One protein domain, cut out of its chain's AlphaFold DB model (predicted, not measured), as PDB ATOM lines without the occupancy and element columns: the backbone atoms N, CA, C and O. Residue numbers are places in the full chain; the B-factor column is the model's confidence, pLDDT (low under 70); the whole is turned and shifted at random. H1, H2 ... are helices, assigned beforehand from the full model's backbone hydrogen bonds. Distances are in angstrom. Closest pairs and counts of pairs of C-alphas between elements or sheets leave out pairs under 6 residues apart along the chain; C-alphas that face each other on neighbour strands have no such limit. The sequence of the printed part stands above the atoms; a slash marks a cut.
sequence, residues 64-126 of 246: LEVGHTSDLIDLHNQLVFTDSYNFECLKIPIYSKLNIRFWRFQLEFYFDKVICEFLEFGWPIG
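AT A GLANCE: This is residues 64 to 126 of the 246 residues of an uncharacterized protein of Mytilus coruscus (UniProt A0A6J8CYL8). The longest helix, H1, makes one end and a short helical hairpin of H2 and H3 makes the other, with a winding link, residues 80 to 99, joining them. The printed part has 63 residues, with three named helices in the order H1, H2, H3 and no named strand. The class is all helix, though under half of the residues, 29 of 63, are in named elements. It is only just loose, close to compact, with a radius of gyration of the C-alphas of 13.0 A and spans of 37 by 28 by 17 A.

IN THESE COORDINATES: H1, residues 66 to 79, is 20.3 A long and begins at C-alpha 66 (284.873, 290.164, 326.137). H2 is residues 100 to 106, 9.8 A. H3, residues 114 to 121, is 10.3 A long and ends at C-alpha 121 (280.168, 271.075, 332.939).

HOW THE PARTS SIT: H1 is apart from H2 and H3. H2 and H3 touch as a hairpin, at a shallow tilt of 16 degrees, opposite ways; their closest C-alphas, of Arg 104 and Cys 116, are 6.1 A apart. In H1, H2 and H3 every O i to N i+4 pair is within hydrogen-bond range.

THE WHOLE: The C-alphas farthest apart, of Val 66 and Phe 109, are 39.4 A apart. The printed part has no cut. The H1 to H2 link is long. Residues 64 to 69 have pLDDT under 70.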
ATOM      1  N   LEU A  64     278.307 288.218 324.257       41.06
ATOM      2  CA  LEU A  64     279.312 287.528 325.057       41.06
ATOM      3  C   LEU A  64     280.330 288.624 325.367       41.06
ATOM      4  O   LEU A  64     281.092 289.010 324.479       41.06
ATOM      5  N   GLU A  65     280.209 289.246 326.543       44.25
ATOM      6  CA  GLU A  65     281.136 290.275 326.975       44.25
ATOM      7  C   GLU A  65     282.535 289.711 326.766       44.25
ATOM      8  O   GLU A  65     282.751 288.501 326.861       44.25
ATOM      9  N   VAL A  66     283.488 290.567 326.418       47.62
ATOM     10  CA  VAL A  66     284.873 290.164 326.137       47.62
ATOM     11  C   VAL A  66     285.429 289.234 327.239       47.62
ATOM     12  O   VAL A  66     286.226 288.353 326.927       47.62
ATOM     13  N   GLY A  67     284.907 289.337 328.473       50.16
ATOM     14  CA  GLY A  67     285.101 288.379 329.569       50.16
ATOM     15  C   GLY A  67     284.713 286.933 329.234       50.16
ATOM     16  O   GLY A  67     285.576 286.071 329.254       50.16
ATOM     17  N   HIS A  68     283.483 286.657 328.793       62.25
ATOM     18  CA  HIS A  68     283.024 285.289 328.505       62.25
ATOM     19  C   HIS A  68     283.809 284.585 327.392       62.25
ATOM     20  O   HIS A  68     283.923 283.363 327.390       62.25
ATOM     21  N   THR A  69     284.331 285.337 326.418       69.62
ATOM     22  CA  THR A  69     285.177 284.736 325.374       69.62
ATOM     23  C   THR A  69     286.552 284.372 325.931       69.62
ATOM     24  O   THR A  69     287.044 283.292 325.613       69.62
ATOM     25  N   SER A  70     287.145 285.233 326.771       74.12
ATOM     26  CA  SER A  70     288.399 284.925 327.472       74.12
ATOM     27  C   SER A  70     288.220 283.721 328.389       74.12
ATOM     28  O   SER A  70     288.981 282.773 328.276       74.12
ATOM     29  N   ASP A  71     287.149 283.695 329.187       79.81
ATOM     30  CA  ASP A  71     286.869 282.614 330.134       79.81
ATOM     31  C   ASP A  71     286.763 281.248 329.438       79.81
ATOM     32  O   ASP A  71     287.262 280.246 329.944       79.81
ATOM     33  N   LEU A  72     286.143 281.193 328.252       81.12
ATOM     34  CA  LEU A  72     286.025 279.958 327.468       81.12
ATOM     35  C   LEU A  72     287.353 279.531 326.830       81.12
ATOM     36  O   LEU A  72     287.622 278.333 326.733       81.12
ATOM     37  N   ILE A  73     288.179 280.487 326.397       85.62
ATOM     38  CA  ILE A  73     289.530 280.206 325.892       85.62
ATOM     39  C   ILE A  73     290.417 279.702 327.034       85.62
ATOM     40  O   ILE A  73     291.100 278.695 326.875       85.62
ATOM     41  N   ASP A  74     290.368 280.352 328.194       86.25
ATOM     42  CA  ASP A  74     291.135 279.980 329.380       86.25
ATOM     43  C   ASP A  74     290.702 278.615 329.919       86.25
ATOM     44  O   ASP A  74     291.551 277.794 330.266       86.25
ATOM     45  N   LEU A  75     289.395 278.334 329.922       84.62
ATOM     46  CA  LEU A  75     288.847 277.012 330.221       84.62
ATOM     47  C   LEU A  75     289.397 275.955 329.261       84.62
ATOM     48  O   LEU A  75     289.894 274.922 329.705       84.62
ATOM     49  N   HIS A  76     289.326 276.206 327.950       85.75
ATOM     50  CA  HIS A  76     289.861 275.281 326.954       85.75
ATOM     51  C   HIS A  76     291.352 275.023 327.189       85.75
ATOM     52  O   HIS A  76     291.771 273.872 327.270       85.75
ATOM     53  N   ASN A  77     292.137 276.087 327.371       87.06
ATOM     54  CA  ASN A  77     293.574 275.990 327.593       87.06
ATOM     55  C   ASN A  77     293.905 275.196 328.864       87.06
ATOM     56  O   ASN A  77     294.889 274.468 328.870       87.06
ATOM     57  N   GLN A  78     293.095 275.292 329.923       86.25
ATOM     58  CA  GLN A  78     293.257 274.464 331.124       86.25
ATOM     59  C   GLN A  78     292.930 272.989 330.859       86.25
ATOM     60  O   GLN A  78     293.675 272.114 331.295       86.25
ATOM     61  N   LEU A  79     291.843 272.707 330.134       86.62
ATOM     62  CA  LEU A  79     291.379 271.341 329.869       86.62
ATOM     63  C   LEU A  79     292.326 270.538 328.983       86.62
ATOM     64  O   LEU A  79     292.512 269.350 329.239       86.62
ATOM     65  N   VAL A  80     292.953 271.179 327.992       83.62
ATOM     66  CA  VAL A  80     293.899 270.532 327.064       83.62
ATOM     67  C   VAL A  80     295.020 269.788 327.804       83.62
ATOM     68  O   VAL A  80     295.488 268.760 327.328       83.62
ATOM     69  N   PHE A  81     295.420 270.240 328.996       80.81
ATOM     70  CA  PHE A  81     296.480 269.594 329.781       80.81
ATOM     71  C   PHE A  81     296.007 268.438 330.676       80.81
ATOM     72  O   PHE A  81     296.837 267.804 331.325       80.81
ATOM     73  N   THR A  82     294.701 268.177 330.760       83.50
ATOM     74  CA  THR A  82     294.137 267.195 331.706       83.50
ATOM     75  C   THR A  82     293.932 265.799 331.124       83.50
ATOM     76  O   THR A  82     293.667 264.882 331.894       83.50
ATOM     77  N   ASP A  83     294.045 265.641 329.798       81.00
ATOM     78  CA  ASP A  83     293.755 264.395 329.057       81.00
ATOM     79  C   ASP A  83     292.400 263.751 329.440       81.00
ATOM     80  O   ASP A  83     292.227 262.535 329.451       81.00
ATOM     81  N   SER A  84     291.426 264.580 329.833       87.50
ATOM     82  CA  SER A  84     290.117 264.159 330.338       87.50
ATOM     83  C   SER A  84     289.052 265.209 330.008       87.50
ATOM     84  O   SER A  84     289.350 266.333 329.593       87.50
ATOM     85  N   TYR A  85     287.783 264.842 330.161       89.50
ATOM     86  CA  TYR A  85     286.666 265.748 329.931       89.50
ATOM     87  C   TYR A  85     286.426 266.651 331.140       89.50
ATOM     88  O   TYR A  85     286.549 266.228 332.287       89.50
ATOM     89  N   ASN A  86     285.953 267.876 330.897       91.88
ATOM     90  CA  ASN A  86     285.677 268.836 331.969       91.88
ATOM     91  C   ASN A  86     284.767 268.274 333.073       91.88
ATOM     92  O   ASN A  86     285.017 268.508 334.249       91.88
ATOM     93  N   PHE A  87     283.739 267.501 332.712       93.25
ATOM     94  CA  PHE A  87     282.811 266.916 333.684       93.25
ATOM     95  C   PHE A  87     283.450 265.841 334.588       93.25
ATOM     96  O   PHE A  87     282.895 265.533 335.643       93.25
ATOM     97  N   GLU A  88     284.602 265.287 334.204       92.06
ATOM     98  CA  GLU A  88     285.345 264.280 334.970       92.06
ATOM     99  C   GLU A  88     286.466 264.904 335.805       92.06
ATOM    100  O   GLU A  88     286.699 264.460 336.930       92.06
ATOM    101  N   CYS A  89     287.138 265.935 335.279       92.06
ATOM    102  CA  CYS A  89     288.312 266.540 335.902       92.06
ATOM    103  C   CYS A  89     287.995 267.873 336.603       92.06
ATOM    104  O   CYS A  89     287.683 267.899 337.794       92.06
ATOM    105  N   LEU A  90     288.092 268.992 335.882       90.81
ATOM    106  CA  LEU A  90     288.075 270.341 336.447       90.81
ATOM    107  C   LEU A  90     286.686 270.771 336.933       90.81
ATOM    108  O   LEU A  90     286.595 271.640 337.799       90.81
ATOM    109  N   LYS A  91     285.616 270.177 336.387       92.62
ATOM    110  CA  LYS A  91     284.209 270.489 336.681       92.62
ATOM    111  C   LYS A  91     283.929 271.989 336.678       92.62
ATOM    112  O   LYS A  91     283.217 272.510 337.536       92.62
ATOM    113  N   ILE A  92     284.503 272.698 335.710       89.25
ATOM    114  CA  ILE A  92     284.284 274.134 335.568       89.25
ATOM    115  C   ILE A  92     282.900 274.331 334.940       89.25
ATOM    116  O   ILE A  92     282.668 273.823 333.840       89.25
ATOM    117  N   PRO A  93     281.961 275.031 335.600       89.06
ATOM    118  CA  PRO A  93     280.619 275.201 335.061       89.06
ATOM    119  C   PRO A  93     280.633 275.950 333.726       89.06
ATOM    120  O   PRO A  93     281.234 277.020 333.611       89.06
ATOM    121  N   ILE A  94     279.925 275.424 332.728       85.31
ATOM    122  CA  ILE A  94     279.680 276.137 331.476       85.31
ATOM    123  C   ILE A  94     278.462 277.029 331.665       85.31
ATOM    124  O   ILE A  94     277.399 276.591 332.108       85.31
ATOM    125  N   TYR A  95     278.610 278.302 331.299       82.88
ATOM    126  CA  TYR A  95     277.511 279.249 331.380       82.88
ATOM    127  C   TYR A  95     276.309 278.759 330.564       82.88
ATOM    128  O   TYR A  95     276.363 278.618 329.342       82.88
ATOM    129  N   SER A  96     275.190 278.547 331.251       83.06
ATOM    130  CA  SER A  96     273.907 278.249 330.633       83.06
ATOM    131  C   SER A  96     272.782 278.927 331.411       83.06
ATOM    132  O   SER A  96     272.912 279.259 332.588       83.06
ATOM    133  N   LYS A  97     271.640 279.131 330.749       87.88
ATOM    134  CA  LYS A  97     270.412 279.616 331.402       87.88
ATOM    135  C   LYS A  97     269.587 278.474 332.010       87.88
ATOM    136  O   LYS A  97     268.436 278.684 332.390       87.88
ATOM    137  N   LEU A  98     270.129 277.254 332.042       89.75
ATOM    138  CA  LEU A  98     269.418 276.085 332.539       89.75
ATOM    139  C   LEU A  98     269.394 276.093 334.067       89.75
ATOM    140  O   LEU A  98     270.401 276.339 334.725       89.75
ATOM    141  N   ASN A  99     268.240 275.764 334.648       94.19
ATOM    142  CA  ASN A  99     268.133 275.540 336.085       94.19
ATOM    143  C   ASN A  99     268.649 274.133 336.420       94.19
ATOM    144  O   ASN A  99     267.870 273.190 336.556       94.19
ATOM    145  N   ILE A 100     269.972 273.989 336.515       94.38
ATOM    146  CA  ILE A 100     270.633 272.698 336.753       94.38
ATOM    147  C   ILE A 100     270.133 272.033 338.040       94.38
ATOM    148  O   ILE A 100     269.880 270.831 338.057       94.38
ATOM    149  N   ARG A 101     269.893 272.812 339.102       95.00
ATOM    150  CA  ARG A 101     269.344 272.292 340.364       95.00
ATOM    151  C   ARG A 101     267.972 271.644 340.166       95.00
ATOM    152  O   ARG A 101     267.717 270.578 340.721       95.00
ATOM    153  N   PHE A 102     267.102 272.276 339.381       95.69
ATOM    154  CA  PHE A 102     265.801 271.705 339.043       95.69
ATOM    155  C   PHE A 102     265.946 270.432 338.203       95.69
ATOM    156  O   PHE A 102     265.289 269.444 338.509       95.69
ATOM    157  N   TRP A 103     266.834 270.415 337.205       95.06
ATOM    158  CA  TRP A 103     267.086 269.214 336.401       95.06
ATOM    159  C   TRP A 103     267.607 268.046 337.236       95.06
ATOM    160  O   TRP A 103     267.075 266.947 337.125       95.06
ATOM    161  N   ARG A 104     268.566 268.288 338.136       95.38
ATOM    162  CA  ARG A 104     269.066 267.271 339.074       95.38
ATOM    163  C   ARG A 104     267.955 266.703 339.954       95.38
ATOM    164  O   ARG A 104     267.921 265.499 340.174       95.38
ATOM    165  N   PHE A 105     267.035 267.552 340.414       95.56
ATOM    166  CA  PHE A 105     265.865 267.117 341.177       95.56
ATOM    167  C   PHE A 105     264.904 266.270 340.329       95.56
ATOM    168  O   PHE A 105     264.501 265.192 340.749       95.56
ATOM    169  N   GLN A 106     264.567 266.711 339.113       94.44
ATOM    170  CA  GLN A 106     263.658 265.967 338.228       94.44
ATOM    171  C   GLN A 106     264.243 264.628 337.759       94.44
ATOM    172  O   GLN A 106     263.505 263.669 337.544       94.44
ATOM    173  N   LEU A 107     265.565 264.555 337.600       93.75
ATOM    174  CA  LEU A 107     266.278 263.383 337.094       93.75
ATOM    175  C   LEU A 107     266.870 262.509 338.211       93.75
ATOM    176  O   LEU A 107     267.664 261.615 337.926       93.75
ATOM    177  N   GLU A 108     266.476 262.712 339.474       93.31
ATOM    178  CA  GLU A 108     267.012 261.974 340.631       93.31
ATOM    179  C   GLU A 108     266.903 260.446 340.468       93.31
ATOM    180  O   GLU A 108     267.820 259.706 340.840       93.31
ATOM    181  N   PHE A 109     265.811 259.982 339.858       92.06
ATOM    182  CA  PHE A 109     265.530 258.564 339.607       92.06
ATOM    183  C   PHE A 109     265.730 258.149 338.144       92.06
ATOM    184  O   PHE A 109     265.387 257.027 337.771       92.06
ATOM    185  N   TYR A 110     266.276 259.034 337.309       93.25
ATOM    186  CA  TYR A 110     266.608 258.699 335.931       93.25
ATOM    187  C   TYR A 110     267.889 257.858 335.884       93.25
ATOM    188  O   TYR A 110     268.799 258.043 336.696       93.25
ATOM    189  N   PHE A 111     267.945 256.897 334.957       88.31
ATOM    190  CA  PHE A 111     269.054 255.940 334.883       88.31
ATOM    191  C   PHE A 111     270.358 256.604 334.421       88.31
ATOM    192  O   PHE A 111     271.430 256.245 334.901       88.31
ATOM    193  N   ASP A 112     270.263 257.600 333.540       89.81
ATOM    194  CA  ASP A 112     271.406 258.349 333.032       89.81
ATOM    195  C   ASP A 112     271.540 259.687 333.771       89.81
ATOM    196  O   ASP A 112     271.061 260.742 333.349       89.81
ATOM    197  N   LYS A 113     272.190 259.628 334.934       90.44
ATOM    198  CA  LYS A 113     272.447 260.813 335.762       90.44
ATOM    199  C   LYS A 113     273.590 261.672 335.225       90.44
ATOM    200  O   LYS A 113     273.687 262.834 335.625       90.44
ATOM    201  N   VAL A 114     274.430 261.136 334.330       92.81
ATOM    202  CA  VAL A 114     275.592 261.866 333.804       92.81
ATOM    203  C   VAL A 114     275.162 263.032 332.914       92.81
ATOM    204  O   VAL A 114     275.851 264.045 332.869       92.81
ATOM    205  N   ILE A 115     273.949 262.981 332.353       93.38
ATOM    206  CA  ILE A 115     273.315 264.127 331.682       93.38
ATOM    207  C   ILE A 115     273.379 265.400 332.533       93.38
ATOM    208  O   ILE A 115     273.664 266.468 332.000       93.38
ATOM    209  N   CYS A 116     273.161 265.322 333.851       95.25
ATOM    210  CA  CYS A 116     273.253 266.510 334.702       95.25
ATOM    211  C   CYS A 116     274.681 267.070 334.773       95.25
ATOM    212  O   CYS A 116     274.843 268.286 334.796       95.25
ATOM    213  N   GLU A 117     275.697 266.203 334.771       95.75
ATOM    214  CA  GLU A 117     277.096 266.629 334.703       95.75
ATOM    215  C   GLU A 117     277.392 267.284 333.347       95.75
ATOM    216  O   GLU A 117     278.049 268.317 333.313       95.75
ATOM    217  N   PHE A 118     276.846 266.776 332.235       94.50
ATOM    218  CA  PHE A 118     277.043 267.398 330.918       94.50
ATOM    219  C   PHE A 118     276.346 268.745 330.770       94.50
ATOM    220  O   PHE A 118     276.885 269.667 330.159       94.50
ATOM    221  N   LEU A 119     275.137 268.879 331.318       93.12
ATOM    222  CA  LEU A 119     274.411 270.147 331.294       93.12
ATOM    223  C   LEU A 119     275.133 271.228 332.107       93.12
ATOM    224  O   LEU A 119     275.025 272.407 331.771       93.12
ATOM    225  N   GLU A 120     275.842 270.838 333.168       93.94
ATOM    226  CA  GLU A 120     276.549 271.757 334.059       93.94
ATOM    227  C   GLU A 120     277.984 272.041 333.604       93.94
ATOM    228  O   GLU A 120     278.403 273.195 333.582       93.94
ATOM    229  N   PHE A 121     278.727 271.011 333.208       92.88
ATOM    230  CA  PHE A 121     280.168 271.075 332.939       92.88
ATOM    231  C   PHE A 121     280.517 270.873 331.459       92.88
ATOM    232  O   PHE A 121     281.683 270.943 331.076       92.88
ATOM    233  N   GLY A 122     279.526 270.670 330.597       90.31
ATOM    234  CA  GLY A 122     279.724 270.487 329.165       90.31
ATOM    235  C   GLY A 122     279.819 269.039 328.719       90.31
ATOM    236  O   GLY A 122     280.035 268.114 329.500       90.31
ATOM    237  N   TRP A 123     279.644 268.865 327.414       90.62
ATOM    238  CA  TRP A 123     279.611 267.560 326.773       90.62
ATOM    239  C   TRP A 123     281.022 267.066 326.429       90.62
ATOM    240  O   TRP A 123     281.859 267.874 326.012       90.62
ATOM    241  N   PRO A 124     281.281 265.751 326.536       86.88
ATOM    242  CA  PRO A 124     282.482 265.150 325.971       86.88
ATOM    243  C   PRO A 124     282.541 265.387 324.459       86.88
ATOM    244  O   PRO A 124     281.540 265.248 323.751       86.88
ATOM    245  N   ILE A 125     283.730 265.702 323.949       77.25
ATOM    246  CA  ILE A 125     283.989 265.761 322.510       77.25
ATOM    247  C   ILE A 125     284.618 264.423 322.119       77.25
ATOM    248  O   ILE A 125     285.741 264.134 322.511       77.25
ATOM    249  N   GLY A 126     283.895 263.601 321.357       74.00
ATOM    250  CA  GLY A 126     284.318 262.249 320.958       74.00
ATOM    251  C   GLY A 126     285.391 262.199 319.864       74.00
ATOM    252  O   GLY A 126     285.330 261.335 318.994       74.00
TER     253      GLY A 126